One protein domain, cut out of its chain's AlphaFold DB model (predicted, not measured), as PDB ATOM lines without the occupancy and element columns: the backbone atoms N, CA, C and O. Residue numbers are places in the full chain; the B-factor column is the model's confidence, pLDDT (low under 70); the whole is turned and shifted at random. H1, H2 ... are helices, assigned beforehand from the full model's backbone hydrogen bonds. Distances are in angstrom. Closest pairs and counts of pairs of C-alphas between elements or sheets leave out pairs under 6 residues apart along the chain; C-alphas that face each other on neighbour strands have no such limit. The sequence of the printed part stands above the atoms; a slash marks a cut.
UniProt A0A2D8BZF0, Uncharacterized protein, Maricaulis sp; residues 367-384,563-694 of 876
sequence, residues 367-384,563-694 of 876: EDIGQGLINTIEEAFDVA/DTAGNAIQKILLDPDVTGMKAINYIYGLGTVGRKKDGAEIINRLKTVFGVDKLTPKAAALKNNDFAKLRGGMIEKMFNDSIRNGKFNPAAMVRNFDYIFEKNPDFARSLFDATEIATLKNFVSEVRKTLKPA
ATOM      1  N   GLU A 367     196.930 130.271 164.339       85.56
ATOM      2  CA  GLU A 367     195.961 131.035 165.121       85.56
ATOM      3  C   GLU A 367     194.845 131.601 164.236       85.56
ATOM      4  O   GLU A 367     193.676 131.361 164.516       85.56
ATOM      5  N   ASP A 368     195.192 132.247 163.122       85.69
ATOM      6  CA  ASP A 368     194.221 132.839 162.194       85.69
ATOM      7  C   ASP A 368     193.353 131.767 161.523       85.69
ATOM      8  O   ASP A 368     192.128 131.897 161.462       85.69
ATOM      9  N   ILE A 369     193.969 130.654 161.101       85.00
ATOM     10  CA  ILE A 369     193.243 129.502 160.549       85.00
ATOM     11  C   ILE A 369     192.264 128.962 161.590       85.00
ATOM     12  O   ILE A 369     191.102 128.689 161.281       85.00
ATOM     13  N   GLY A 370     192.734 128.790 162.827       88.19
ATOM     14  CA  GLY A 370     191.910 128.313 163.923       88.19
ATOM     15  C   GLY A 370     190.746 129.251 164.219       88.19
ATOM     16  O   GLY A 370     189.622 128.775 164.346       88.19
ATOM     17  N   GLN A 371     190.985 130.562 164.254       89.25
ATOM     18  CA  GLN A 371     189.942 131.562 164.468       89.25
ATOM     19  C   GLN A 371     188.910 131.557 163.339       89.25
ATOM     20  O   GLN A 371     187.712 131.600 163.603       89.25
ATOM     21  N   GLY A 372     189.355 131.420 162.088       87.69
ATOM     22  CA  GLY A 372     188.455 131.251 160.951       87.69
ATOM     23  C   GLY A 372     187.535 130.040 161.120       87.69
ATOM     24  O   GLY A 372     186.331 130.161 160.931       87.69
ATOM     25  N   LEU A 373     188.080 128.894 161.545       90.25
ATOM     26  CA  LEU A 373     187.288 127.683 161.788       90.25
ATOM     27  C   LEU A 373     186.297 127.845 162.951       90.25
ATOM     28  O   LEU A 373     185.198 127.302 162.862       90.25
ATOM     29  N   ILE A 374     186.666 128.564 164.018       88.88
ATOM     30  CA  ILE A 374     185.755 128.886 165.131       88.88
ATOM     31  C   ILE A 374     184.551 129.654 164.589       88.88
ATOM     32  O   ILE A 374     183.424 129.175 164.723       88.88
ATOM     33  N   ASN A 375     184.803 130.760 163.885       89.19
ATOM     34  CA  ASN A 375     183.755 131.613 163.332       89.19
ATOM     35  C   ASN A 375     182.823 130.818 162.401       89.19
ATOM     36  O   ASN A 375     181.607 130.887 162.545       89.19
ATOM     37  N   THR A 376     183.366 129.987 161.501       91.00
ATOM     38  CA  THR A 376     182.543 129.151 160.610       91.00
ATOM     39  C   THR A 376     181.668 128.162 161.386       91.00
ATOM     40  O   THR A 376     180.516 127.925 161.019       91.00
ATOM     41  N   ILE A 377     182.200 127.535 162.442       89.06
ATOM     42  CA  ILE A 377     181.450 126.566 163.253       89.06
ATOM     43  C   ILE A 377     180.328 127.267 164.031       89.06
ATOM     44  O   ILE A 377     179.218 126.731 164.087       89.06
ATOM     45  N   GLU A 378     180.594 128.448 164.590       84.44
ATOM     46  CA  GLU A 378     179.605 129.290 165.274       84.44
ATOM     47  C   GLU A 378     178.508 129.761 164.314       84.44
ATOM     48  O   GLU A 378     177.329 129.508 164.556       84.44
ATOM     49  N   GLU A 379     178.879 130.327 163.164       91.19
ATOM     50  CA  GLU A 379     177.931 130.757 162.132       91.19
ATOM     51  C   GLU A 379     177.056 129.593 161.648       91.19
ATOM     52  O   GLU A 379     175.835 129.722 161.517       91.19
ATOM     53  N   ALA A 380     177.646 128.418 161.415       90.62
ATOM     54  CA  ALA A 380     176.898 127.237 161.003       90.62
ATOM     55  C   ALA A 380     175.946 126.738 162.104       90.62
ATOM     56  O   ALA A 380     174.835 126.282 161.798       90.62
ATOM     57  N   PHE A 381     176.349 126.835 163.375       84.56
ATOM     58  CA  PHE A 381     175.494 126.522 164.518       84.56
ATOM     59  C   PHE A 381     174.323 127.501 164.633       84.56
ATOM     60  O   PHE A 381     173.185 127.069 164.849       84.56
ATOM     61  N   ASP A 382     174.564 128.794 164.439       81.56
ATOM     62  CA  ASP A 382     173.540 129.835 164.480       81.56
ATOM     63  C   ASP A 382     172.552 129.693 163.325       81.56
ATOM     64  O   ASP A 382     171.338 129.714 163.537       81.56
ATOM     65  N   VAL A 383     173.037 129.425 162.110       88.81
ATOM     66  CA  VAL A 383     172.185 129.125 160.951       88.81
ATOM     67  C   VAL A 383     171.343 127.874 161.203       88.81
ATOM     68  O   VAL A 383     170.149 127.861 160.893       88.81
ATOM     69  N   ALA A 384     171.924 126.813 161.769       82.44
ATOM     70  CA  ALA A 384     171.175 125.609 162.121       82.44
ATOM     71  C   ALA A 384     170.132 125.889 163.217       82.44
ATOM     72  O   ALA A 384     169.015 125.383 163.137       82.44
ATOM     73  N   ASP A 563     181.040 110.148 171.442       84.69
ATOM     74  CA  ASP A 563     180.954 110.938 170.217       84.69
ATOM     75  C   ASP A 563     182.106 111.948 170.198       84.69
ATOM     76  O   ASP A 563     181.994 113.090 170.653       84.69
ATOM     77  N   THR A 564     183.270 111.486 169.748       86.44
ATOM     78  CA  THR A 564     184.504 112.279 169.739       86.44
ATOM     79  C   THR A 564     184.357 113.547 168.887       86.44
ATOM     80  O   THR A 564     184.864 114.604 169.273       86.44
ATOM     81  N   ALA A 565     183.609 113.470 167.781       88.75
ATOM     82  CA  ALA A 565     183.308 114.601 166.905       88.75
ATOM     83  C   ALA A 565     182.405 115.643 167.576       88.75
ATOM     84  O   ALA A 565     182.762 116.822 167.634       88.75
ATOM     85  N   GLY A 566     181.277 115.207 168.142       86.00
ATOM     86  CA  GLY A 566     180.366 116.086 168.876       86.00
ATOM     87  C   GLY A 566     181.031 116.735 170.091       86.00
ATOM     88  O   GLY A 566     180.839 117.922 170.337       86.00
ATOM     89  N   ASN A 567     181.890 116.000 170.805       86.38
ATOM     90  CA  ASN A 567     182.701 116.544 171.897       86.38
ATOM     91  C   ASN A 567     183.668 117.645 171.439       86.38
ATOM     92  O   ASN A 567     183.818 118.645 172.135       86.38
ATOM     93  N   ALA A 568     184.355 117.466 170.308       88.69
ATOM     94  CA  ALA A 568     185.293 118.465 169.794       88.69
ATOM     95  C   ALA A 568     184.570 119.754 169.375       88.69
ATOM     96  O   ALA A 568     184.984 120.837 169.781       88.69
ATOM     97  N   ILE A 569     183.463 119.630 168.635       86.94
ATOM     98  CA  ILE A 569     182.650 120.774 168.194       86.94
ATOM     99  C   ILE A 569     182.031 121.499 169.393       86.94
ATOM    100  O   ILE A 569     182.095 122.720 169.462       86.94
ATOM    101  N   GLN A 570     181.507 120.769 170.384       80.88
ATOM    102  CA  GLN A 570     180.990 121.394 171.603       80.88
ATOM    103  C   GLN A 570     182.060 122.156 172.377       80.88
ATOM    104  O   GLN A 570     181.761 123.212 172.916       80.88
ATOM    105  N   LYS A 571     183.297 121.653 172.444       84.44
ATOM    106  CA  LYS A 571     184.383 122.403 173.087       84.44
ATOM    107  C   LYS A 571     184.688 123.701 172.357       84.44
ATOM    108  O   LYS A 571     184.959 124.682 173.021       84.44
ATOM    109  N   ILE A 572     184.622 123.709 171.028       82.38
ATOM    110  CA  ILE A 572     184.798 124.939 170.249       82.38
ATOM    111  C   ILE A 572     183.659 125.925 170.537       82.38
ATOM    112  O   ILE A 572     183.927 127.084 170.793       82.38
ATOM    113  N   LEU A 573     182.409 125.454 170.560       75.56
ATOM    114  CA  LEU A 573     181.229 126.310 170.744       75.56
ATOM    115  C   LEU A 573     181.001 126.804 172.183       75.56
ATOM    116  O   LEU A 573     180.285 127.778 172.383       75.56
ATOM    117  N   LEU A 574     181.479 126.073 173.195       74.81
ATOM    118  CA  LEU A 574     181.113 126.309 174.600       74.81
ATOM    119  C   LEU A 574     182.271 126.798 175.473       74.81
ATOM    120  O   LEU A 574     182.024 127.198 176.609       74.81
ATOM    121  N   ASP A 575     183.514 126.710 175.003       76.06
ATOM    122  CA  ASP A 575     184.682 127.203 175.735       76.06
ATOM    123  C   ASP A 575     184.802 128.724 175.523       76.06
ATOM    124  O   ASP A 575     185.114 129.146 174.411       76.06
ATOM    125  N   PRO A 576     184.558 129.561 176.552       63.78
ATOM    126  CA  PRO A 576     184.582 131.018 176.406       63.78
ATOM    127  C   PRO A 576     185.986 131.568 176.120       63.78
ATOM    128  O   PRO A 576     186.112 132.691 175.643       63.78
ATOM    129  N   ASP A 577     187.029 130.775 176.387       78.12
ATOM    130  CA  ASP A 577     188.430 131.137 176.173       78.12
ATOM    131  C   ASP A 577     189.032 130.362 174.988       78.12
ATOM    132  O   ASP A 577     190.247 130.102 174.959       78.12
ATOM    133  N   VAL A 578     188.201 129.896 174.046       82.62
ATOM    134  CA  VAL A 578     188.679 129.194 172.852       82.62
ATOM    135  C   VAL A 578     189.518 130.146 171.994       82.62
ATOM    136  O   VAL A 578     189.075 131.207 171.575       82.62
ATOM    137  N   THR A 579     190.766 129.759 171.745       89.00
ATOM    138  CA  THR A 579     191.674 130.450 170.821       89.00
ATOM    139  C   THR A 579     191.814 129.628 169.542       89.00
ATOM    140  O   THR A 579     191.492 128.432 169.537       89.00
ATOM    141  N   GLY A 580     192.357 130.206 168.472       87.62
ATOM    142  CA  GLY A 580     192.564 129.502 167.209       87.62
ATOM    143  C   GLY A 580     193.396 128.228 167.379       87.62
ATOM    144  O   GLY A 580     192.980 127.137 166.979       87.62
ATOM    145  N   MET A 581     194.522 128.315 168.091       85.81
ATOM    146  CA  MET A 581     195.338 127.152 168.443       85.81
ATOM    147  C   MET A 581     194.574 126.123 169.294       85.81
ATOM    148  O   MET A 581     194.728 124.916 169.085       85.81
ATOM    149  N   LYS A 582     193.737 126.549 170.254       88.69
ATOM    150  CA  LYS A 582     192.913 125.614 171.044       88.69
ATOM    151  C   LYS A 582     191.899 124.885 170.163       88.69
ATOM    152  O   LYS A 582     191.790 123.665 170.282       88.69
ATOM    153  N   ALA A 583     191.225 125.578 169.246       89.69
ATOM    154  CA  ALA A 583     190.297 124.961 168.300       89.69
ATOM    155  C   ALA A 583     191.005 123.944 167.393       89.69
ATOM    156  O   ALA A 583     190.580 122.792 167.291       89.69
ATOM    157  N   ILE A 584     192.158 124.314 166.834       89.38
ATOM    158  CA  ILE A 584     193.026 123.426 166.048       89.38
ATOM    159  C   ILE A 584     193.441 122.183 166.855       89.38
ATOM    160  O   ILE A 584     193.411 121.059 166.346       89.38
ATOM    161  N   ASN A 585     193.750 122.344 168.141       88.12
ATOM    162  CA  ASN A 585     194.050 121.234 169.047       88.12
ATOM    163  C   ASN A 585     192.821 120.382 169.402       88.12
ATOM    164  O   ASN A 585     192.956 119.171 169.606       88.12
ATOM    165  N   TYR A 586     191.620 120.955 169.467       87.69
ATOM    166  CA  TYR A 586     190.387 120.185 169.640       87.69
ATOM    167  C   TYR A 586     190.098 119.312 168.416       87.69
ATOM    168  O   TYR A 586     189.750 118.139 168.595       87.69
ATOM    169  N   ILE A 587     190.349 119.837 167.212       88.19
ATOM    170  CA  ILE A 587     190.159 119.133 165.938       88.19
ATOM    171  C   ILE A 587     191.213 118.033 165.743       88.19
ATOM    172  O   ILE A 587     190.876 116.880 165.482       88.19
ATOM    173  N   TYR A 588     192.496 118.364 165.907       85.94
ATOM    174  CA  TYR A 588     193.607 117.485 165.519       85.94
ATOM    175  C   TYR A 588     194.319 116.778 166.678       85.94
ATOM    176  O   TYR A 588     195.071 115.827 166.447       85.94
ATOM    177  N   GLY A 589     194.064 117.205 167.916       82.25
ATOM    178  CA  GLY A 589     194.673 116.690 169.145       82.25
ATOM    179  C   GLY A 589     195.807 117.566 169.698       82.25
ATOM    180  O   GLY A 589     196.568 118.163 168.945       82.25
ATOM    181  N   LEU A 590     195.948 117.588 171.030       68.44
ATOM    182  CA  LEU A 590     197.069 118.194 171.766       68.44
ATOM    183  C   LEU A 590     198.322 117.306 171.594       68.44
ATOM    184  O   LEU A 590     198.437 116.267 172.245       68.44
ATOM    185  N   GLY A 591     199.229 117.651 170.680       70.25
ATOM    186  CA  GLY A 591     200.390 116.826 170.293       70.25
ATOM    187  C   GLY A 591     200.236 116.211 168.898       70.25
ATOM    188  O   GLY A 591     199.480 116.739 168.099       70.25
ATOM    189  N   THR A 592     200.921 115.100 168.581       67.25
ATOM    190  CA  THR A 592     200.948 114.546 167.206       67.25
ATOM    191  C   THR A 592     199.550 114.415 166.596       67.25
ATOM    192  O   THR A 592     198.687 113.698 167.115       67.25
ATOM    193  N   VAL A 593     199.373 115.091 165.464       70.06
ATOM    194  CA  VAL A 593     198.169 115.048 164.633       70.06
ATOM    195  C   VAL A 593     197.761 113.601 164.344       70.06
ATOM    196  O   VAL A 593     198.594 112.753 164.031       70.06
ATOM    197  N   GLY A 594     196.466 113.308 164.476       60.09
ATOM    198  CA  GLY A 594     195.906 111.993 164.152       60.09
ATOM    199  C   GLY A 594     196.065 110.926 165.242       60.09
ATOM    200  O   GLY A 594     195.579 109.815 165.051       60.09
ATOM    201  N   ARG A 595     196.673 111.233 166.406       69.00
ATOM    202  CA  ARG A 595     196.786 110.286 167.544       69.00
ATOM    203  C   ARG A 595     195.459 109.801 168.109       69.00
ATOM    204  O   ARG A 595     195.390 108.706 168.665       69.00
ATOM    205  N   LYS A 596     194.408 110.610 167.998       67.94
ATOM    206  CA  LYS A 596     193.057 110.160 168.325       67.94
ATOM    207  C   LYS A 596     192.593 109.225 167.213       67.94
ATOM    208  O   LYS A 596     192.488 109.662 166.069       67.94
ATOM    209  N   LYS A 597     192.305 107.964 167.556       63.94
ATOM    210  CA  LYS A 597     191.786 106.957 166.611       63.94
ATOM    211  C   LYS A 597     190.569 107.479 165.836       63.94
ATOM    212  O   LYS A 597     190.477 107.257 164.637       63.94
ATOM    213  N   ASP A 598     189.754 108.303 166.489       72.94
ATOM    214  CA  ASP A 598     188.511 108.842 165.930       72.94
ATOM    215  C   ASP A 598     188.691 110.227 165.276       72.94
ATOM    216  O   ASP A 598     187.724 110.943 165.029       72.94
ATOM    217  N   GLY A 599     189.929 110.656 164.997       81.44
ATOM    218  CA  GLY A 599     190.193 111.959 164.375       81.44
ATOM    219  C   GLY A 599     189.474 112.138 163.032       81.44
ATOM    220  O   GLY A 599     189.015 113.234 162.724       81.44
ATOM    221  N   ALA A 600     189.320 111.057 162.258       87.56
ATOM    222  CA  ALA A 600     188.578 111.069 160.998       87.56
ATOM    223  C   ALA A 600     187.087 111.404 161.194       87.56
ATOM    224  O   ALA A 600     186.486 112.051 160.339       87.56
ATOM    225  N   GLU A 601     186.489 111.017 162.327       89.81
ATOM    226  CA  GLU A 601     185.089 111.327 162.638       89.81
ATOM    227  C   GLU A 601     184.880 112.831 162.837       89.81
ATOM    228  O   GLU A 601     183.885 113.378 162.361       89.81
ATOM    229  N   ILE A 602     185.843 113.509 163.476       91.50
ATOM    230  CA  ILE A 602     185.819 114.967 163.647       91.50
ATOM    231  C   ILE A 602     185.825 115.645 162.273       91.50
ATOM    232  O   ILE A 602     184.959 116.472 161.991       91.50
ATOM    233  N   ILE A 603     186.753 115.256 161.389       92.50
ATOM    234  CA  ILE A 603     186.858 115.832 160.040       92.50
ATOM    235  C   ILE A 603     185.595 115.574 159.226       92.50
ATOM    236  O   ILE A 603     185.084 116.485 158.578       92.50
ATOM    237  N   ASN A 604     185.053 114.357 159.277       92.88
ATOM    238  CA  ASN A 604     183.836 114.022 158.548       92.88
ATOM    239  C   ASN A 604     182.632 114.832 159.042       92.88
ATOM    240  O   ASN A 604     181.839 115.285 158.222       92.88
ATOM    241  N   ARG A 605     182.515 115.088 160.351       93.25
ATOM    242  CA  ARG A 605     181.451 115.958 160.863       93.25
ATOM    243  C   ARG A 605     181.654 117.416 160.465       93.25
ATOM    244  O   ARG A 605     180.685 118.073 160.102       93.25
ATOM    245  N   LEU A 606     182.894 117.905 160.444       94.31
ATOM    246  CA  LEU A 606     183.200 119.245 159.939       94.31
ATOM    247  C   LEU A 606     182.882 119.386 158.444       94.31
ATOM    248  O   LEU A 606     182.360 120.413 158.032       94.31
ATOM    249  N   LYS A 607     183.067 118.340 157.628       94.19
ATOM    250  CA  LYS A 607     182.575 118.350 156.238       94.19
ATOM    251  C   LYS A 607     181.062 118.532 156.155       94.19
ATOM    252  O   LYS A 607     180.596 119.226 155.255       94.19
ATOM    253  N   THR A 608     180.301 117.932 157.073       93.81
ATOM    254  CA  THR A 608     178.852 118.158 157.174       93.81
ATOM    255  C   THR A 608     178.549 119.605 157.557       93.81
ATOM    256  O   THR A 608     177.716 120.227 156.905       93.81
ATOM    257  N   VAL A 609     179.271 120.169 158.536       92.75
ATOM    258  CA  VAL A 609     179.157 121.590 158.926       92.75
ATOM    259  C   VAL A 609     179.396 122.512 157.724       92.75
ATOM    260  O   VAL A 609     178.611 123.426 157.488       92.75
ATOM    261  N   PHE A 610     180.416 122.225 156.912       92.75
ATOM    262  CA  PHE A 610     180.780 123.014 155.729       92.75
ATOM    263  C   PHE A 610     179.947 122.689 154.472       92.75
ATOM    264  O   PHE A 610     180.134 123.313 153.426       92.75
ATOM    265  N   GLY A 611     179.043 121.704 154.532       92.00
ATOM    266  CA  GLY A 611     178.198 121.301 153.401       92.00
ATOM    267  C   GLY A 611     178.953 120.639 152.236       92.00
ATOM    268  O   GLY A 611     178.555 120.784 151.076       92.00
ATOM    269  N   VAL A 612     180.054 119.936 152.525       93.50
ATOM    270  CA  VAL A 612     180.937 119.278 151.536       93.50
ATOM    271  C   VAL A 612     181.130 117.775 151.783       93.50
ATOM    272  O   VAL A 612     181.998 117.150 151.181       93.50
ATOM    273  N   ASP A 613     180.312 117.174 152.643       90.38
ATOM    274  CA  ASP A 613     180.335 115.752 153.017       90.38
ATOM    275  C   ASP A 613     180.220 114.786 151.827       90.38
ATOM    276  O   ASP A 613     180.811 113.708 151.844       90.38
ATOM    277  N   LYS A 614     179.511 115.189 150.768       90.50
ATOM    278  CA  LYS A 614     179.315 114.387 149.545       90.50
ATOM    279  C   LYS A 614     180.427 114.536 148.504       90.50
ATOM    280  O   LYS A 614     180.356 113.908 147.450       90.50
ATOM    281  N   LEU A 615     181.411 115.400 148.744       90.12
ATOM    282  CA  LEU A 615     182.471 115.707 147.786       90.12
ATOM    283  C   LEU A 615     183.765 114.972 148.143       90.12
ATOM    284  O   LEU A 615     184.090 114.760 149.312       90.12
ATOM    285  N   THR A 616     184.549 114.633 147.121       88.38
ATOM    286  CA  THR A 616     185.947 114.216 147.309       88.38
ATOM    287  C   THR A 616     186.729 115.339 148.003       88.38
ATOM    288  O   THR A 616     186.468 116.501 147.673       88.38
ATOM    289  N   PRO A 617     187.695 115.046 148.890       88.50
ATOM    290  CA  PRO A 617     188.516 116.055 149.561       88.50
ATOM    291  C   PRO A 617     189.028 117.190 148.661       88.50
ATOM    292  O   PRO A 617     188.874 118.360 149.012       88.50
ATOM    293  N   LYS A 618     189.550 116.888 147.466       86.19
ATOM    294  CA  LYS A 618     190.000 117.938 146.539       86.19
ATOM    295  C   LYS A 618     188.854 118.836 146.066       86.19
ATOM    296  O   LYS A 618     188.945 120.055 146.165       86.19
ATOM    297  N   ALA A 619     187.752 118.254 145.594       87.38
ATOM    298  CA  ALA A 619     186.573 119.019 145.173       87.38
ATOM    299  C   ALA A 619     185.950 119.831 146.324       87.38
ATOM    300  O   ALA A 619     185.502 120.954 146.109       87.38
ATOM    301  N   ALA A 620     185.951 119.286 147.544       88.75
ATOM    302  CA  ALA A 620     185.499 119.981 148.743       88.75
ATOM    303  C   ALA A 620     186.330 121.245 149.005       88.75
ATOM    304  O   ALA A 620     185.758 122.303 149.247       88.75
ATOM    305  N   ALA A 621     187.658 121.156 148.884       86.12
ATOM    306  CA  ALA A 621     188.558 122.286 149.121       86.12
ATOM    307  C   ALA A 621     188.464 123.373 148.048       86.12
ATOM    308  O   ALA A 621     188.635 124.550 148.343       86.12
ATOM    309  N   LEU A 622     188.174 122.991 146.802       85.81
ATOM    310  CA  LEU A 622     187.963 123.954 145.719       85.81
ATOM    311  C   LEU A 622     186.621 124.678 145.838       85.81
ATOM    312  O   LEU A 622     186.505 125.827 145.425       85.81
ATOM    313  N   LYS A 623     185.604 124.006 146.387       87.50
ATOM    314  CA  LYS A 623     184.257 124.566 146.529       87.50
ATOM    315  C   LYS A 623     184.088 125.398 147.800       87.50
ATOM    316  O   LYS A 623     183.295 126.336 147.798       87.50
ATOM    317  N   ASN A 624     184.764 125.030 148.886       87.69
ATOM    318  CA  ASN A 624     184.578 125.635 150.199       87.69
ATOM    319  C   ASN A 624     185.935 126.009 150.825       87.69
ATOM    320  O   ASN A 624     186.779 125.144 151.079       87.69
ATOM    321  N   ASN A 625     186.112 127.306 151.098       86.44
ATOM    322  CA  ASN A 625     187.342 127.850 151.671       86.44
ATOM    323  C   ASN A 625     187.595 127.357 153.105       86.44
ATOM    324  O   ASN A 625     188.738 127.123 153.475       86.44
ATOM    325  N   ASP A 626     186.556 127.119 153.903       88.88
ATOM    326  CA  ASP A 626     186.694 126.626 155.279       88.88
ATOM    327  C   ASP A 626     187.221 125.189 155.308       88.88
ATOM    328  O   ASP A 626     188.051 124.835 156.146       88.88
ATOM    329  N   PHE A 627     186.834 124.362 154.331       90.12
ATOM    330  CA  PHE A 627     187.451 123.050 154.157       90.12
ATOM    331  C   PHE A 627     188.907 123.163 153.677       90.12
ATOM    332  O   PHE A 627     189.761 122.402 154.133       90.12
ATOM    333  N   ALA A 628     189.237 124.128 152.812       86.31
ATOM    334  CA  ALA A 628     190.630 124.404 152.450       86.31
ATOM    335  C   ALA A 628     191.464 124.856 153.668       86.31
ATOM    336  O   ALA A 628     192.579 124.360 153.857       86.31
ATOM    337  N   LYS A 629     190.897 125.709 154.534       86.50
ATOM    338  CA  LYS A 629     191.467 126.133 155.823       86.50
ATOM    339  C   LYS A 629     191.636 124.967 156.782       86.50
ATOM    340  O   LYS A 629     192.687 124.851 157.399       86.50
ATOM    341  N   LEU A 630     190.667 124.052 156.852       89.31
ATOM    342  CA  LEU A 630     190.782 122.824 157.633       89.31
ATOM    343  C   LEU A 630     192.046 122.058 157.208       89.31
ATOM    344  O   LEU A 630     192.921 121.800 158.036       89.31
ATOM    345  N   ARG A 631     192.212 121.792 155.906       87.19
ATOM    346  CA  ARG A 631     193.404 121.116 155.355       87.19
ATOM    347  C   ARG A 631     194.701 121.872 155.669       87.19
ATOM    348  O   ARG A 631     195.676 121.245 156.077       87.19
ATOM    349  N   GLY A 632     194.697 123.199 155.518       81.69
ATOM    350  CA  GLY A 632     195.821 124.072 155.869       81.69
ATOM    351  C   GLY A 632     196.204 123.970 157.344       81.69
ATOM    352  O   GLY A 632     197.362 123.718 157.671       81.69
ATOM    353  N   GLY A 633     195.217 124.046 158.235       84.00
ATOM    354  CA  GLY A 633     195.396 123.980 159.682       84.00
ATOM    355  C   GLY A 633     195.996 122.662 160.163       84.00
ATOM    356  O   GLY A 633     196.766 122.660 161.118       84.00
ATOM    357  N   MET A 634     195.710 121.543 159.485       86.38
ATOM    358  CA  MET A 634     196.340 120.255 159.793       86.38
ATOM    359  C   MET A 634     197.857 120.322 159.595       86.38
ATOM    360  O   MET A 634     198.614 119.939 160.484       86.38
ATOM    361  N   ILE A 635     198.307 120.840 158.455       81.50
ATOM    362  CA  ILE A 635     199.728 120.874 158.108       81.50
ATOM    363  C   ILE A 635     200.457 121.992 158.853       81.50
ATOM    364  O   ILE A 635     201.569 121.768 159.315       81.50
ATOM    365  N   GLU A 636     199.840 123.162 159.021       80.44
ATOM    366  CA  GLU A 636     200.402 124.246 159.833       80.44
ATOM    367  C   GLU A 636     200.581 123.793 161.287       80.44
ATOM    368  O   GLU A 636     201.622 124.022 161.905       80.44
ATOM    369  N   LYS A 637     199.627 123.017 161.813       84.12
ATOM    370  CA  LYS A 637     199.803 122.344 163.097       84.12
ATOM    371  C   LYS A 637     200.945 121.328 163.063       84.12
ATOM    372  O   LYS A 637     201.740 121.303 163.993       84.12
ATOM    373  N   MET A 638     201.066 120.500 162.021       80.00
ATOM    374  CA  MET A 638     202.189 119.555 161.904       80.00
ATOM    375  C   MET A 638     203.542 120.266 161.845       80.00
ATOM    376  O   MET A 638     204.503 119.788 162.449       80.00
ATOM    377  N   PHE A 639     203.617 121.392 161.142       78.56
ATOM    378  CA  PHE A 639     204.797 122.239 161.075       78.56
ATOM    379  C   PHE A 639     205.138 122.787 162.464       78.56
ATOM    380  O   PHE A 639     206.250 122.568 162.944       78.56
ATOM    381  N   ASN A 640     204.160 123.366 163.166       78.88
ATOM    382  CA  ASN A 640     204.339 123.892 164.519       78.88
ATOM    383  C   ASN A 640     204.708 122.810 165.545       78.88
ATOM    384  O   ASN A 640     205.638 123.002 166.323       78.88
ATOM    385  N   ASP A 641     204.069 121.638 165.502       81.75
ATOM    386  CA  ASP A 641     204.401 120.481 166.350       81.75
ATOM    387  C   ASP A 641     205.813 119.931 166.071       81.75
ATOM    388  O   ASP A 641     206.383 119.179 166.874       81.75
ATOM    389  N   SER A 642     206.381 120.274 164.912       80.50
ATOM    390  CA  SER A 642     207.745 119.918 164.531       80.50
ATOM    391  C   SER A 642     208.771 120.951 164.993       80.50
ATOM    392  O   SER A 642     209.964 120.670 164.928       80.50
ATOM    393  N   ILE A 643     208.355 122.106 165.514       77.06
ATOM    394  CA  ILE A 643     209.256 123.094 166.110       77.06
ATOM    395  C   ILE A 643     209.527 122.706 167.570       77.06
ATOM    396  O   ILE A 643     208.622 122.559 168.387       77.06
ATOM    397  N   ARG A 644     210.804 122.539 167.926       73.31
ATOM    398  CA  ARG A 644     211.271 122.259 169.292       73.31
ATOM    399  C   ARG A 644     212.296 123.306 169.699       73.31
ATOM    400  O   ARG A 644     213.270 123.519 168.985       73.31
ATOM    401  N   ASN A 645     212.100 123.943 170.854       73.19
ATOM    402  CA  ASN A 645     212.981 125.005 171.363       73.19
ATOM    403  C   ASN A 645     213.210 126.131 170.331       73.19
ATOM    404  O   ASN A 645     214.340 126.564 170.117       73.19
ATOM    405  N   GLY A 646     212.145 126.538 169.628       68.12
ATOM    406  CA  GLY A 646     212.199 127.567 168.582       68.12
ATOM    407  C   GLY A 646     212.897 127.144 167.282       68.12
ATOM    408  O   GLY A 646     213.113 127.985 166.418       68.12
ATOM    409  N   LYS A 647     213.259 125.863 167.123       69.31
ATOM    410  CA  LYS A 647     213.923 125.334 165.923       69.31
ATOM    411  C   LYS A 647     213.093 124.241 165.274       69.31
ATOM    412  O   LYS A 647     212.601 123.343 165.955       69.31
ATOM    413  N   PHE A 648     212.959 124.301 163.956       76.69
ATOM    414  CA  PHE A 648     212.295 123.255 163.194       76.69
ATOM    415  C   PHE A 648     213.065 121.930 163.304       76.69
ATOM    416  O   PHE A 648     214.289 121.901 163.233       76.69
ATOM    417  N   ASN A 649     212.352 120.824 163.514       80.56
ATOM    418  CA  ASN A 649     212.918 119.487 163.641       80.56
ATOM    419  C   ASN A 649     212.327 118.563 162.557       80.56
ATOM    420  O   ASN A 649     211.227 118.026 162.740       80.56
ATOM    421  N   PRO A 650     213.068 118.304 161.463       79.81
ATOM    422  CA  PRO A 650     212.603 117.444 160.374       79.81
ATOM    423  C   PRO A 650     212.241 116.019 160.826       79.81
ATOM    424  O   PRO A 650     211.282 115.428 160.330       79.81
ATOM    425  N   ALA A 651     212.941 115.464 161.824       82.38
ATOM    426  CA  ALA A 651     212.651 114.126 162.344       82.38
ATOM    427  C   ALA A 651     211.316 114.067 163.102       82.38
ATOM    428  O   ALA A 651     210.655 113.029 163.123       82.38
ATOM    429  N   ALA A 652     210.924 115.148 163.782       83.56
ATOM    430  CA  ALA A 652     209.607 115.248 164.409       83.56
ATOM    431  C   ALA A 652     208.502 115.299 163.343       83.56
ATOM    432  O   ALA A 652     207.501 114.597 163.482       83.56
ATOM    433  N   MET A 653     208.735 116.034 162.252       84.50
ATOM    434  CA  MET A 653     207.809 116.114 161.125       84.50
ATOM    435  C   MET A 653     207.590 114.750 160.464       84.50
ATOM    436  O   MET A 653     206.446 114.313 160.343       84.50
ATOM    437  N   VAL A 654     208.670 114.045 160.102       84.44
ATOM    438  CA  VAL A 654     208.590 112.705 159.494       84.44
ATOM    439  C   VAL A 654     207.808 111.750 160.395       84.44
ATOM    440  O   VAL A 654     206.871 111.109 159.933       84.44
ATOM    441  N   ARG A 655     208.095 111.729 161.704       84.19
ATOM    442  CA  ARG A 655     207.356 110.893 162.667       84.19
ATOM    443  C   ARG A 655     205.869 111.235 162.751       84.19
ATOM    444  O   ARG A 655     205.051 110.330 162.907       84.19
ATOM    445  N   ASN A 656     205.514 112.516 162.675       82.75
ATOM    446  CA  ASN A 656     204.116 112.936 162.684       82.75
ATOM    447  C   ASN A 656     203.387 112.460 161.410       82.75
ATOM    448  O   ASN A 656     202.268 111.962 161.512       82.75
ATOM    449  N   PHE A 657     204.019 112.547 160.234       84.12
ATOM    450  CA  PHE A 657     203.441 112.042 158.981       84.12
ATOM    451  C   PHE A 657     203.362 110.517 158.923       84.12
ATOM    452  O   PHE A 657     202.317 109.989 158.550       84.12
ATOM    453  N   ASP A 658     204.411 109.811 159.343       82.88
ATOM    454  CA  ASP A 658     204.414 108.346 159.422       82.88
ATOM    455  C   ASP A 658     203.270 107.852 160.306       82.88
ATOM    456  O   ASP A 658     202.534 106.942 159.933       82.88
ATOM    457  N   TYR A 659     203.057 108.500 161.456       83.50
ATOM    458  CA  TYR A 659     201.954 108.153 162.340       83.50
ATOM    459  C   TYR A 659     200.602 108.250 161.620       83.50
ATOM    460  O   TYR A 659     199.786 107.334 161.701       83.50
ATOM    461  N   ILE A 660     200.365 109.331 160.883       82.50
ATOM    462  CA  ILE A 660     199.118 109.517 160.139       82.50
ATOM    463  C   ILE A 660     198.996 108.479 159.022       82.50
ATOM    464  O   ILE A 660     197.962 107.836 158.894       82.50
ATOM    465  N   PHE A 661     200.043 108.263 158.232       82.88
ATOM    466  CA  PHE A 661     199.964 107.371 157.079       82.88
ATOM    467  C   PHE A 661     199.930 105.884 157.436       82.88
ATOM    468  O   PHE A 661     199.314 105.113 156.701       82.88
ATOM    469  N   GLU A 662     200.571 105.478 158.531       82.50
ATOM    470  CA  GLU A 662     200.668 104.076 158.943       82.50
ATOM    471  C   GLU A 662     199.661 103.698 160.031       82.50
ATOM    472  O   GLU A 662     199.154 102.577 160.034       82.50
ATOM    473  N   LYS A 663     199.393 104.594 160.992       80.75
ATOM    474  CA  LYS A 663     198.548 104.296 162.164       80.75
ATOM    475  C   LYS A 663     197.141 104.867 162.058       80.75
ATOM    476  O   LYS A 663     196.255 104.339 162.725       80.75
ATOM    477  N   ASN A 664     196.926 105.909 161.253       82.56
ATOM    478  CA  ASN A 664     195.602 106.508 161.068       82.56
ATOM    479  C   ASN A 664     195.341 106.957 159.610       82.56
ATOM    480  O   ASN A 664     195.117 108.144 159.352       82.56
ATOM    481  N   PRO A 665     195.383 106.032 158.632       84.31
ATOM    482  CA  PRO A 665     195.261 106.382 157.216       84.31
ATOM    483  C   PRO A 665     193.903 107.007 156.872       84.31
ATOM    484  O   PRO A 665     193.824 107.838 155.967       84.31
ATOM    485  N   ASP A 666     192.843 106.650 157.599       87.06
ATOM    486  CA  ASP A 666     191.498 107.182 157.369       87.06
ATOM    487  C   ASP A 666     191.397 108.665 157.739       87.06
ATOM    488  O   ASP A 666     190.713 109.424 157.050       87.06
ATOM    489  N   PHE A 667     192.160 109.122 158.738       88.00
ATOM    490  CA  PHE A 667     192.316 110.549 159.009       88.00
ATOM    491  C   PHE A 667     192.919 111.281 157.798       88.00
ATOM    492  O   PHE A 667     192.373 112.295 157.366       88.00
ATOM    493  N   ALA A 668     193.979 110.745 157.183       86.75
ATOM    494  CA  ALA A 668     194.583 111.350 155.991       86.75
ATOM    495  C   ALA A 668     193.600 111.390 154.809       86.75
ATOM    496  O   ALA A 668     193.431 112.432 154.178       86.75
ATOM    497  N   ARG A 669     192.904 110.273 154.555       90.31
ATOM    498  CA  ARG A 669     191.899 110.134 153.483       90.31
ATOM    499  C   ARG A 669     190.688 111.041 153.678       90.31
ATOM    500  O   ARG A 669     190.022 111.400 152.713       90.31
ATOM    501  N   SER A 670     190.396 111.434 154.918       90.25
ATOM    502  CA  SER A 670     189.342 112.409 155.187       90.25
ATOM    503  C   SER A 670     189.720 113.824 154.720       90.25
ATOM    504  O   SER A 670     188.823 114.594 154.386       90.25
ATOM    505  N   LEU A 671     191.010 114.162 154.608       88.69
ATOM    506  CA  LEU A 671     191.489 115.508 154.254       88.69
ATOM    507  C   LEU A 671     192.109 115.611 152.854       88.69
ATOM    508  O   LEU A 671     192.127 116.698 152.278       88.69
ATOM    509  N   PHE A 672     192.625 114.510 152.311       88.06
ATOM    510  CA  PHE A 672     193.403 114.498 151.072       88.06
ATOM    511  C   PHE A 672     193.020 113.314 150.183       88.06
ATOM    512  O   PHE A 672     192.722 112.223 150.673       88.06
ATOM    513  N   ASP A 673     193.077 113.525 148.870       85.62
ATOM    514  CA  ASP A 673     192.876 112.470 147.880       85.62
ATOM    515  C   ASP A 673     194.128 111.588 147.746       85.62
ATOM    516  O   ASP A 673     195.231 111.944 148.167       85.62
ATOM    517  N   ALA A 674     193.986 110.426 147.100       82.25
ATOM    518  CA  ALA A 674     195.067 109.447 146.965       82.25
ATOM    519  C   ALA A 674     196.342 110.026 146.316       82.25
ATOM    520  O   ALA A 674     197.451 109.726 146.759       82.25
ATOM    521  N   THR A 675     196.196 110.891 145.307       78.75
ATOM    522  CA  THR A 675     197.323 111.547 144.620       78.75
ATOM    523  C   THR A 675     198.051 112.547 145.518       78.75
ATOM    524  O   THR A 675     199.274 112.659 145.474       78.75
ATOM    525  N   GLU A 676     197.314 113.264 146.366       80.31
ATOM    526  CA  GLU A 676     197.875 114.245 147.300       80.31
ATOM    527  C   GLU A 676     198.574 113.535 148.462       80.31
ATOM    528  O   GLU A 676     199.686 113.903 148.830       80.31
ATOM    529  N   ILE A 677     197.986 112.445 148.971       83.75
ATOM    530  CA  ILE A 677     198.626 111.568 149.960       83.75
ATOM    531  C   ILE A 677     199.924 110.984 149.397       83.75
ATOM    532  O   ILE A 677     200.932 110.966 150.099       83.75
ATOM    533  N   ALA A 678     199.930 110.521 148.143       79.38
ATOM    534  CA  ALA A 678     201.146 110.032 147.494       79.38
ATOM    535  C   ALA A 678     202.216 111.132 147.397       79.38
ATOM    536  O   ALA A 678     203.378 110.889 147.715       79.38
ATOM    537  N   THR A 679     201.817 112.356 147.051       78.81
ATOM    538  CA  THR A 679     202.721 113.514 146.988       78.81
ATOM    539  C   THR A 679     203.304 113.852 148.367       78.81
ATOM    540  O   THR A 679     204.515 114.022 148.491       78.81
ATOM    541  N   LEU A 680     202.485 113.855 149.427       81.12
ATOM    542  CA  LEU A 680     202.954 114.062 150.803       81.12
ATOM    543  C   LEU A 680     203.890 112.940 151.272       81.12
ATOM    544  O   LEU A 680     204.904 113.213 151.908       81.12
ATOM    545  N   LYS A 681     203.591 111.677 150.945       81.94
ATOM    546  CA  LYS A 681     204.484 110.543 151.239       81.94
ATOM    547  C   LYS A 681     205.828 110.686 150.530       81.94
ATOM    548  O   LYS A 681     206.860 110.418 151.143       81.94
ATOM    549  N   ASN A 682     205.826 111.138 149.277       75.38
ATOM    550  CA  ASN A 682     207.051 111.397 148.521       75.38
ATOM    551  C   ASN A 682     207.867 112.521 149.163       75.38
ATOM    552  O   ASN A 682     209.054 112.334 149.411       75.38
ATOM    553  N   PHE A 683     207.229 113.631 149.535       80.44
ATOM    554  CA  PHE A 683     207.889 114.698 150.282       80.44
ATOM    555  C   PHE A 683     208.521 114.192 151.585       80.44
ATOM    556  O   PHE A 683     209.701 114.416 151.835       80.44
ATOM    557  N   VAL A 684     207.769 113.441 152.395       83.44
ATOM    558  CA  VAL A 684     208.267 112.859 153.653       83.44
ATOM    559  C   VAL A 684     209.431 111.895 153.402       83.44
ATOM    560  O   VAL A 684     210.371 111.853 154.193       83.44
ATOM    561  N   SER A 685     209.408 111.152 152.294       80.88
ATOM    562  CA  SER A 685     210.502 110.271 151.866       80.88
ATOM    563  C   SER A 685     211.772 111.044 151.501       80.88
ATOM    564  O   SER A 685     212.870 110.630 151.876       80.88
ATOM    565  N   GLU A 686     211.644 112.184 150.819       77.19
ATOM    566  CA  GLU A 686     212.779 113.056 150.502       77.19
ATOM    567  C   GLU A 686     213.342 113.718 151.765       77.19
ATOM    568  O   GLU A 686     214.550 113.695 151.994       77.19
ATOM    569  N   VAL A 687     212.474 114.199 152.660       80.88
ATOM    570  CA  VAL A 687     212.890 114.763 153.952       80.88
ATOM    571  C   VAL A 687     213.564 113.706 154.823       80.88
ATOM    572  O   VAL A 687     214.523 113.996 155.528       80.88
ATOM    573  N   ARG A 688     213.148 112.438 154.738       82.19
ATOM    574  CA  ARG A 688     213.804 111.336 155.453       82.19
ATOM    575  C   ARG A 688     215.293 111.213 155.106       82.19
ATOM    576  O   ARG A 688     216.073 110.815 155.966       82.19
ATOM    577  N   LYS A 689     215.698 111.575 153.883       78.38
ATOM    578  CA  LYS A 689     217.106 111.541 153.450       78.38
ATOM    579  C   LYS A 689     217.966 112.594 154.152       78.38
ATOM    580  O   LYS A 689     219.185 112.451 154.163       78.38
ATOM    581  N   THR A 690     217.360 113.626 154.745       78.62
ATOM    582  CA  THR A 690     218.100 114.647 155.501       78.62
ATOM    583  C   THR A 690     218.413 114.215 156.927       78.62
ATOM    584  O   THR A 690     219.330 114.757 157.539       78.62
ATOM    585  N   LEU A 691     217.689 113.220 157.448       76.69
ATOM    586  CA  LEU A 691     217.805 112.771 158.831       76.69
ATOM    587  C   LEU A 691     219.092 111.983 159.076       76.69
ATOM    588  O   LEU A 691     219.610 111.286 158.201       76.69
ATOM    589  N   LYS A 692     219.579 112.027 160.318       69.06
ATOM    590  CA  LYS A 692     220.676 111.152 160.741       69.06
ATOM    591  C   LYS A 692     220.182 109.705 160.807       69.06
ATOM    592  O   LYS A 692     219.054 109.481 161.244       69.06
ATOM    593  N   PRO A 693     221.043 108.708 160.538       55.75
ATOM    594  CA  PRO A 693     220.709 107.295 160.736       55.75
ATOM    595  C   PRO A 693     220.145 106.985 162.132       55.75
ATOM    596  O   PRO A 693     219.200 106.214 162.263       55.75
ATOM    597  N   ALA A 694     220.651 107.646 163.181       55.44
ATOM    598  CA  ALA A 694     220.145 107.495 164.548       55.44
ATOM    599  C   ALA A 694     218.694 107.985 164.739       55.44
ATOM    600  O   ALA A 694     217.994 107.477 165.611       55.44
TER     601      ALA A 694
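What this domain is: This is residues 367 to 384 and 563 to 694 of the 876 residues of an uncharacterized protein of Maricaulis sp (UniProt A0A2D8BZF0). This is an elongated body of helices, with H6 running lengthwise through its middle; H1, the hairpin of H2 and H3, and H4 cluster at one end, and H7 and H9 pack on each other at the other end. H5 makes a corner at the beginning of H6, and H8 packs on H4 between the two groups. The printed part has 150 residues with nine named helices, H1 to H9 in order, and no named strand; the class is all helix, and helices that touch are mostly crossed. It is compact, with a radius of gyration of the C-alphas of 15.4 A, and spans 53 by 33 by 25 A.

How they stand to each other: Begin with H1, residues 367 to 384, which touches H3, residues 580 to 588, with residues 367 to 374 alone, about perpendicular at 73 degrees; the closest C-alphas, Gly 370 and Gly 580, are 3.6 A apart. H2, residues 564 to 574, forms a helical hairpin with H3, opposite ways at a shallow tilt of 15 degrees, C-alphas 568 and 586 being closest at 5.4 A. H4, residues 599 to 609, touches H2 at a steep tilt of 57 degrees, with C-alphas 565 and 602 closest at 4.1 A. H5, residues 617 to 623, and H6, residues 625 to 641, touch only at the corner, C-alphas 621 and 628 being closest at 4.5 A. H3 and H6 are the hubs, touching four helices each; they touch about perpendicular at 89 degrees, C-alphas 584 and 633 closest at 6.8 A. Look next at H7, residues 650 to 663, which touches H6 at a steep tilt of 56 degrees, C-alphas 638 and 653 closest at 6.6 A. H8, residues 665 to 671, touches H4 at a shallow tilt of 23 degrees, C-alphas 600 and 667 closest at 4.3 A. H9, residues 674 to 688, touches H7 opposite ways at 38 degrees, only just steep, C-alphas 654 and 684 closest at 5.9 A. Each O i to N i+4 pair is within hydrogen-bond range in H1, H2, H3, H4, H5, H7 and H9, against 12 of 13 in H6 and 2 of 3 in H8.

Where its parts are: Find C-alpha 367 at (195.961, 131.035, 165.121); from there H1 runs 25.5 A to C-alpha 384. H6 runs 23.7 A from (187.342, 127.850, 151.671), H7 19.3 A, and H9 20.7 A to C-alpha 688 at (213.804, 111.336, 155.453).

The domain as a whole: The farthest C-alphas, Val 383 and Pro 693, are 53.2 A apart. Residues 385 to 562 are not printed, with 19.4 A between C-alphas 384 and 563. Of the links printed whole, none is long. Mean pLDDT of the printed part is 83.2; 12 residues are under 70, among them 594 to 597 and 692 to 694.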